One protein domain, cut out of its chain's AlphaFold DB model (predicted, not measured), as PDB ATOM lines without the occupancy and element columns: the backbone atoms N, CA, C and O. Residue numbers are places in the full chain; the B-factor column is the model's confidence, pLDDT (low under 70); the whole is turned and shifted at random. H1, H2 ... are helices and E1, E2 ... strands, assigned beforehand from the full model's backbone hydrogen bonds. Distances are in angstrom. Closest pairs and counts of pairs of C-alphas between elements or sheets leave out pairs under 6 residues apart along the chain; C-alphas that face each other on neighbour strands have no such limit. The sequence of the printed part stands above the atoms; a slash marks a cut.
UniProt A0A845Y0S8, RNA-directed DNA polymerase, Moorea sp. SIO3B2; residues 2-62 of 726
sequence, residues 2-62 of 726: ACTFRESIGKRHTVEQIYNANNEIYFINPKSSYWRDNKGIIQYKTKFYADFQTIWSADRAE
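Overview. This is residues 2 to 62 of the 726 residues of the protein "RNA-directed DNA polymerase" of Moorea sp. SIO3B2 (UniProt A0A845Y0S8). Two long antiparallel strands, E1 and E2, run side by side as a narrow, bending ribbon that makes the long axis of a rod. H1 packs on E1 near one end of the ribbon, where H3 follows E2, and the short H2 sits in the turn at the other end. The printed part has 61 residues, in the order H1, E1, H2, E2, H3; the sheet has the order E1 - E2 and the class is mixed, helices and strands. The whole is extended, with a radius of gyration of the C-alphas of 19.6 A and spans of 58 by 18 by 17 A.

Arrangement. E1, residues 13 to 28, and E2, residues 43 to 57, are antiparallel neighbours at 166 degrees between their directions. N 14 and O 56 are 2.9 A apart and N 48 and O 23 are 2.9 A apart, both within hydrogen-bond range. E1 bends by 56 degrees at residue 16. The closest C-alphas of E1 and H1, residues 2 to 9, are those of Val 15 and Arg 6, 7.0 A apart. H1 and E2 are near each other, with 6 pairs of C-alphas within 10 A. The closest C-alphas of E1 and H3, residues 58 to 61, are those of His 13 and Ala 58, 6.0 A apart. H2, residues 34 to 37, is apart from H1 and H3. In H1 every O i to N i+4 pair is within hydrogen-bond range; H2 and H3 are too short for such a pair.

Along the chain. E1 is 40.6 A long and E2 42.7 A. H1 begins at C-alpha 2 (33.598, 16.617, 129.430) and is 10.7 A long. H2 measures 5.3 A. H3, 4.9 A long, ends at C-alpha 61 (35.599, 11.087, 149.921).

Size, cuts and confidence. The two C-alphas farthest apart, those of Asn 38 and Glu 62, are 59.3 A apart. The printed part has no cut, and its four links are tight. The mean pLDDT of the printed part is 81.9; residues 2 to 8 are under 70.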
ATOM      1  N   ALA A   2      32.869  17.266 128.324       53.25
ATOM      2  CA  ALA A   2      33.598  16.617 129.430       53.25
ATOM      3  C   ALA A   2      35.065  17.079 129.645       53.25
ATOM      4  O   ALA A   2      35.465  17.291 130.785       53.25
ATOM      5  N   CYS A   3      35.869  17.276 128.585       58.16
ATOM      6  CA  CYS A   3      37.262  17.741 128.737       58.16
ATOM      7  C   CYS A   3      37.356  19.175 129.281       58.16
ATOM      8  O   CYS A   3      38.087  19.419 130.231       58.16
ATOM      9  N   THR A   4      36.554  20.093 128.737       62.06
ATOM     10  CA  THR A   4      36.479  21.494 129.187       62.06
ATOM     11  C   THR A   4      35.974  21.589 130.628       62.06
ATOM     12  O   THR A   4      36.434  22.413 131.409       62.06
ATOM     13  N   PHE A   5      35.052  20.698 131.004       65.38
ATOM     14  CA  PHE A   5      34.535  20.624 132.364       65.38
ATOM     15  C   PHE A   5      35.593  20.100 133.352       65.38
ATOM     16  O   PHE A   5      35.798  20.710 134.399       65.38
ATOM     17  N   ARG A   6      36.356  19.053 132.988       65.75
ATOM     18  CA  ARG A   6      37.507  18.564 133.778       65.75
ATOM     19  C   ARG A   6      38.580  19.631 134.004       65.75
ATOM     20  O   ARG A   6      39.171  19.668 135.077       65.75
ATOM     21  N   GLU A   7      38.820  20.499 133.025       69.56
ATOM     22  CA  GLU A   7      39.761  21.618 133.163       69.56
ATOM     23  C   GLU A   7      39.277  22.662 134.184       69.56
ATOM     24  O   GLU A   7      40.095  23.220 134.913       69.56
ATOM     25  N   SER A   8      37.960  22.881 134.297       68.62
ATOM     26  CA  SER A   8      37.372  23.879 135.206       68.62
ATOM     27  C   SER A   8      37.248  23.446 136.674       68.62
ATOM     28  O   SER A   8      37.365  24.281 137.565       68.62
ATOM     29  N   ILE A   9      37.040  22.156 136.949       72.56
ATOM     30  CA  ILE A   9      36.802  21.625 138.311       72.56
ATOM     31  C   ILE A   9      38.085  21.188 139.043       72.56
ATOM     32  O   ILE A   9      38.057  20.854 140.228       72.56
ATOM     33  N   GLY A  10      39.223  21.168 138.345       71.44
ATOM     34  CA  GLY A  10      40.526  20.839 138.921       71.44
ATOM     35  C   GLY A  10      40.789  19.341 139.142       71.44
ATOM     36  O   GLY A  10      39.950  18.473 138.917       71.44
ATOM     37  N   LYS A  11      42.013  19.028 139.588       78.44
ATOM     38  CA  LYS A  11      42.559  17.653 139.638       78.44
ATOM     39  C   LYS A  11      42.005  16.769 140.763       78.44
ATOM     40  O   LYS A  11      42.284  15.575 140.764       78.44
ATOM     41  N   ARG A  12      41.259  17.336 141.717       83.31
ATOM     42  CA  ARG A  12      40.679  16.611 142.867       83.31
ATOM     43  C   ARG A  12      39.234  16.158 142.636       83.31
ATOM     44  O   ARG A  12      38.570  15.725 143.572       83.31
ATOM     45  N   HIS A  13      38.761  16.222 141.391       83.19
ATOM     46  CA  HIS A  13      37.440  15.747 141.004       83.19
ATOM     47  C   HIS A  13      37.540  14.681 139.912       83.19
ATOM     48  O   HIS A  13      38.223  14.876 138.903       83.19
ATOM     49  N   THR A  14      36.836  13.563 140.083       81.25
ATOM     50  CA  THR A  14      36.662  12.565 139.024       81.25
ATOM     51  C   THR A  14      35.301  12.749 138.376       81.25
ATOM     52  O   THR A  14      34.276  12.771 139.052       81.25
ATOM     53  N   VAL A  15      35.300  12.892 137.052       81.25
ATOM     54  CA  VAL A  15      34.079  13.031 136.250       81.25
ATOM     55  C   VAL A  15      33.866  11.754 135.476       81.25
ATOM     56  O   VAL A  15      34.710  11.392 134.642       81.25
ATOM     57  N   GLU A  16      32.731  11.120 135.722       83.00
ATOM     58  CA  GLU A  16      32.274   9.949 134.993       83.00
ATOM     59  C   GLU A  16      31.055  10.327 134.162       83.00
ATOM     60  O   GLU A  16      30.120  10.973 134.627       83.00
ATOM     61  N   GLN A  17      31.087   9.959 132.887       84.00
ATOM     62  CA  GLN A  17      29.975  10.205 131.986       84.00
ATOM     63  C   GLN A  17      28.968   9.065 132.123       84.00
ATOM     64  O   GLN A  17      29.307   7.910 131.886       84.00
ATOM     65  N   ILE A  18      27.739   9.407 132.500       86.56
ATOM     66  CA  ILE A  18      26.644   8.452 132.694       86.56
ATOM     67  C   ILE A  18      25.928   8.215 131.364       86.56
ATOM     68  O   ILE A  18      25.662   7.080 130.978       86.56
ATOM     69  N   TYR A  19      25.602   9.301 130.658       82.50
ATOM     70  CA  TYR A  19      24.870   9.254 129.397       82.50
ATOM     71  C   TYR A  19      25.193  10.473 128.548       82.50
ATOM     72  O   TYR A  19      25.171  11.599 129.044       82.50
ATOM     73  N   ASN A  20      25.409  10.267 127.254       85.75
ATOM     74  CA  ASN A  20      25.363  11.348 126.292       85.75
ATOM     75  C   ASN A  20      24.630  10.952 125.017       85.75
ATOM     76  O   ASN A  20      24.891   9.919 124.406       85.75
ATOM     77  N   ALA A  21      23.713  11.805 124.578       88.62
ATOM     78  CA  ALA A  21      23.065  11.608 123.294       88.62
ATOM     79  C   ALA A  21      22.481  12.900 122.747       88.62
ATOM     80  O   ALA A  21      22.110  13.822 123.479       88.62
ATOM     81  N   ASN A  22      22.324  12.911 121.428       89.12
ATOM     82  CA  ASN A  22      21.379  13.805 120.785       89.12
ATOM     83  C   ASN A  22      19.974  13.249 121.015       89.12
ATOM     84  O   ASN A  22      19.654  12.156 120.556       89.12
ATOM     85  N   ASN A  23      19.150  14.013 121.715       85.56
ATOM     86  CA  ASN A  23      17.756  13.705 121.965       85.56
ATOM     87  C   ASN A  23      16.882  14.611 121.091       85.56
ATOM     88  O   ASN A  23      17.262  15.727 120.727       85.56
ATOM     89  N   GLU A  24      15.701  14.121 120.739       89.06
ATOM     90  CA  GLU A  24      14.696  14.886 120.009       89.06
ATOM     91  C   GLU A  24      13.440  14.932 120.872       89.06
ATOM     92  O   GLU A  24      12.943  13.894 121.306       89.06
ATOM     93  N   ILE A  25      12.950  16.137 121.155       85.81
ATOM     94  CA  ILE A  25      11.705  16.334 121.895       85.81
ATOM     95  C   ILE A  25      10.674  16.985 120.981       85.81
ATOM     96  O   ILE A  25      10.979  17.882 120.185       85.81
ATOM     97  N   TYR A  26       9.448  16.489 121.099       87.44
ATOM     98  CA  TYR A  26       8.295  16.939 120.343       87.44
ATOM     99  C   TYR A  26       7.429  17.802 121.250       87.44
ATOM    100  O   TYR A  26       6.976  17.350 122.300       87.44
ATOM    101  N   PHE A  27       7.174  19.032 120.826       84.75
ATOM    102  CA  PHE A  27       6.256  19.931 121.506       84.75
ATOM    103  C   PHE A  27       4.999  20.105 120.669       84.75
ATOM    104  O   PHE A  27       5.059  20.243 119.445       84.75
ATOM    105  N   ILE A  28       3.852  20.135 121.341       89.19
ATOM    106  CA  ILE A  28       2.587  20.547 120.739       89.19
ATOM    107  C   ILE A  28       2.402  22.019 121.084       89.19
ATOM    108  O   ILE A  28       2.320  22.373 122.259       89.19
ATOM    109  N   ASN A  29       2.318  22.878 120.068       85.12
ATOM    110  CA  ASN A  29       2.073  24.293 120.304       85.12
ATOM    111  C   ASN A  29       0.658  24.477 120.897       85.12
ATOM    112  O   ASN A  29      -0.308  23.885 120.387       85.12
ATOM    113  N   PRO A  30       0.494  25.276 121.970       85.25
ATOM    114  CA  PRO A  30      -0.815  25.532 122.561       85.25
ATOM    115  C   PRO A  30      -1.787  26.131 121.539       85.25
ATOM    116  O   PRO A  30      -1.373  26.835 120.612       85.25
ATOM    117  N   LYS A  31      -3.089  25.869 121.705       84.81
ATOM    118  CA  LYS A  31      -4.136  26.633 121.001       84.81
ATOM    119  C   LYS A  31      -3.986  28.118 121.373       84.81
ATOM    120  O   LYS A  31      -3.622  28.394 122.514       84.81
ATOM    121  N   SER A  32      -4.222  29.041 120.440       85.81
ATOM    122  CA  SER A  32      -4.022  30.489 120.648       85.81
ATOM    123  C   SER A  32      -2.561  30.951 120.668       85.81
ATOM    124  O   SER A  32      -2.287  32.110 120.973       85.81
ATOM    125  N   SER A  33      -1.601  30.083 120.332       86.81
ATOM    126  CA  SER A  33      -0.199  30.488 120.176       86.81
ATOM    127  C   SER A  33       0.070  30.987 118.759       86.81
ATOM    128  O   SER A  33      -0.412  30.404 117.790       86.81
ATOM    129  N   TYR A  34       0.913  32.014 118.612       86.06
ATOM    130  CA  TYR A  34       1.315  32.544 117.300       86.06
ATOM    131  C   TYR A  34       1.798  31.442 116.339       86.06
ATOM    132  O   TYR A  34       1.456  31.424 115.158       86.06
ATOM    133  N   TRP A  35       2.571  30.481 116.850       82.25
ATOM    134  CA  TRP A  35       3.120  29.389 116.047       82.25
ATOM    135  C   TRP A  35       2.052  28.427 115.527       82.25
ATOM    136  O   TRP A  35       2.144  27.975 114.386       82.25
ATOM    137  N   ARG A  36       1.020  28.138 116.319       87.19
ATOM    138  CA  ARG A  36      -0.075  27.276 115.876       87.19
ATOM    139  C   ARG A  36      -1.076  28.030 115.015       87.19
ATOM    140  O   ARG A  36      -1.426  27.549 113.943       87.19
ATOM    141  N   ASP A  37      -1.483  29.209 115.458       87.19
ATOM    142  CA  ASP A  37      -2.649  29.897 114.912       87.19
ATOM    143  C   ASP A  37      -2.277  30.803 113.731       87.19
ATOM    144  O   ASP A  37      -3.026  30.871 112.759       87.19
ATOM    145  N   ASN A  38      -1.086  31.420 113.737       89.31
ATOM    146  CA  ASN A  38      -0.627  32.269 112.629       89.31
ATOM    147  C   ASN A  38       0.324  31.543 111.669       89.31
ATOM    148  O   ASN A  38       0.409  31.918 110.500       89.31
ATOM    149  N   LYS A  39       1.084  30.547 112.144       87.12
ATOM    150  CA  LYS A  39       2.044  29.798 111.309       87.12
ATOM    151  C   LYS A  39       1.583  28.386 110.950       87.12
ATOM    152  O   LYS A  39       2.256  27.736 110.156       87.12
ATOM    153  N   GLY A  40       0.466  27.904 111.498       86.19
ATOM    154  CA  GLY A  40      -0.054  26.560 111.221       86.19
ATOM    155  C   GLY A  40       0.815  25.420 111.768       86.19
ATOM    156  O   GLY A  40       0.597  24.260 111.423       86.19
ATOM    157  N   ILE A  41       1.811  25.712 112.611       84.25
ATOM    158  CA  ILE A  41       2.746  24.720 113.143       84.25
ATOM    159  C   ILE A  41       2.139  24.127 114.413       84.25
ATOM    160  O   ILE A  41       2.277  24.671 115.508       84.25
ATOM    161  N   ILE A  42       1.442  23.001 114.272       85.12
ATOM    162  CA  ILE A  42       0.772  22.316 115.392       85.12
ATOM    163  C   ILE A  42       1.786  21.591 116.283       85.12
ATOM    164  O   ILE A  42       1.651  21.590 117.508       85.12
ATOM    165  N   GLN A  43       2.800  20.988 115.669       83.56
ATOM    166  CA  GLN A  43       3.869  20.269 116.346       83.56
ATOM    167  C   GLN A  43       5.215  20.790 115.866       83.56
ATOM    168  O   GLN A  43       5.412  21.024 114.674       83.56
ATOM    169  N   TYR A  44       6.135  20.964 116.805       83.44
ATOM    170  CA  TYR A  44       7.504  21.375 116.537       83.44
ATOM    171  C   TYR A  44       8.452  20.376 117.184       83.44
ATOM    172  O   TYR A  44       8.206  19.912 118.298       83.44
ATOM    173  N   LYS A  45       9.538  20.044 116.487       86.12
ATOM    174  CA  LYS A  45      10.588  19.188 117.030       86.12
ATOM    175  C   LYS A  45      11.860  19.994 117.190       86.12
ATOM    176  O   LYS A  45      12.254  20.706 116.267       86.12
ATOM    177  N   THR A  46      12.503  19.858 118.340       86.25
ATOM    178  CA  THR A  46      13.844  20.400 118.546       86.25
ATOM    179  C   THR A  46      14.795  19.276 118.910       86.25
ATOM    180  O   THR A  46      14.428  18.334 119.620       86.25
ATOM    181  N   LYS A  47      16.021  19.378 118.404       89.44
ATOM    182  CA  LYS A  47      17.113  18.487 118.777       89.44
ATOM    183  C   LYS A  47      17.949  19.187 119.830       89.44
ATOM    184  O   LYS A  47      18.309  20.348 119.653       89.44
ATOM    185  N   PHE A  48      18.275  18.475 120.892       86.25
ATOM    186  CA  PHE A  48      19.188  18.949 121.918       86.25
ATOM    187  C   PHE A  48      20.167  17.837 122.265       86.25
ATOM    188  O   PHE A  48      19.847  16.655 122.171       86.25
ATOM    189  N   TYR A  49      21.374  18.213 122.652       85.44
ATOM    190  CA  TYR A  49      22.347  17.272 123.181       85.44
ATOM    191  C   TYR A  49      22.250  17.298 124.705       85.44
ATOM    192  O   TYR A  49      22.281  18.375 125.299       85.44
ATOM    193  N   ALA A  50      22.107  16.128 125.321       85.50
ATOM    194  CA  ALA A  50      22.159  15.979 126.769       85.50
ATOM    195  C   ALA A  50      23.404  15.178 127.141       85.50
ATOM    196  O   ALA A  50      23.698  14.168 126.503       85.50
ATOM    197  N   ASP A  51      24.114  15.644 128.163       83.38
ATOM    198  CA  ASP A  51      25.322  15.035 128.712       83.38
ATOM    199  C   ASP A  51      25.154  14.992 130.228       83.38
ATOM    200  O   ASP A  51      25.144  16.034 130.884       83.38
ATOM    201  N   PHE A  52      24.940  13.798 130.767       82.81
ATOM    202  CA  PHE A  52      24.791  13.560 132.195       82.81
ATOM    203  C   PHE A  52      26.098  12.992 132.715       82.81
ATOM    204  O   PHE A  52      26.587  11.968 132.227       82.81
ATOM    205  N   GLN A  53      26.658  13.665 133.708       82.62
ATOM    206  CA  GLN A  53      27.938  13.320 134.302       82.62
ATOM    207  C   GLN A  53      27.776  13.271 135.817       82.62
ATOM    208  O   GLN A  53      27.117  14.136 136.395       82.62
ATOM    209  N   THR A  54      28.377  12.276 136.458       79.50
ATOM    210  CA  THR A  54      28.621  12.289 137.900       79.50
ATOM    211  C   THR A  54      29.970  12.937 138.162       79.50
ATOM    212  O   THR A  54      30.949  12.713 137.445       79.50
ATOM    213  N   ILE A  55      30.021  13.762 139.204       79.75
ATOM    214  CA  ILE A  55      31.239  14.423 139.658       79.75
ATOM    215  C   ILE A  55      31.478  13.966 141.088       79.75
ATOM    216  O   ILE A  55      30.644  14.192 141.964       79.75
ATOM    217  N   TRP A  56      32.625  13.347 141.325       77.69
ATOM    218  CA  TRP A  56      33.043  12.923 142.652       77.69
ATOM    219  C   TRP A  56      34.194  13.802 143.120       77.69
ATOM    220  O   TRP A  56      35.153  14.013 142.381       77.69
ATOM    221  N   SER A  57      34.099  14.320 144.340       82.38
ATOM    222  CA  SER A  57      35.150  15.121 144.969       82.38
ATOM    223  C   SER A  57      35.995  14.238 145.881       82.38
ATOM    224  O   SER A  57      35.457  13.632 146.809       82.38
ATOM    225  N   ALA A  58      37.311  14.189 145.653       82.25
ATOM    226  CA  ALA A  58      38.244  13.528 146.568       82.25
ATOM    227  C   ALA A  58      38.178  14.166 147.967       82.25
ATOM    228  O   ALA A  58      38.173  13.451 148.961       82.25
ATOM    229  N   ASP A  59      37.981  15.490 148.044       82.75
ATOM    230  CA  ASP A  59      37.799  16.214 149.311       82.75
ATOM    231  C   ASP A  59      36.545  15.790 150.069       82.75
ATOM    232  O   ASP A  59      36.486  15.945 151.279       82.75
ATOM    233  N   ARG A  60      35.513  15.296 149.379       82.62
ATOM    234  CA  ARG A  60      34.340  14.703 150.033       82.62
ATOM    235  C   ARG A  60      34.621  13.266 150.462       82.62
ATOM    236  O   ARG A  60      34.223  12.872 151.549       82.62
ATOM    237  N   ALA A  61      35.278  12.479 149.612       83.44
ATOM    238  CA  ALA A  61      35.599  11.087 149.921       83.44
ATOM    239  C   ALA A  61      36.548  10.964 151.129       83.44
ATOM    240  O   ALA A  61      36.428  10.028 151.913       83.44
ATOM    241  N   GLU A  62      37.456  11.926 151.296       89.94
ATOM    242  CA  GLU A  62      38.437  11.980 152.386       89.94
ATOM    243  C   GLU A  62      37.895  12.659 153.663       89.94
ATOM    244  O   GLU A  62      38.508  12.540 154.724       89.94
TER     245      GLU A  62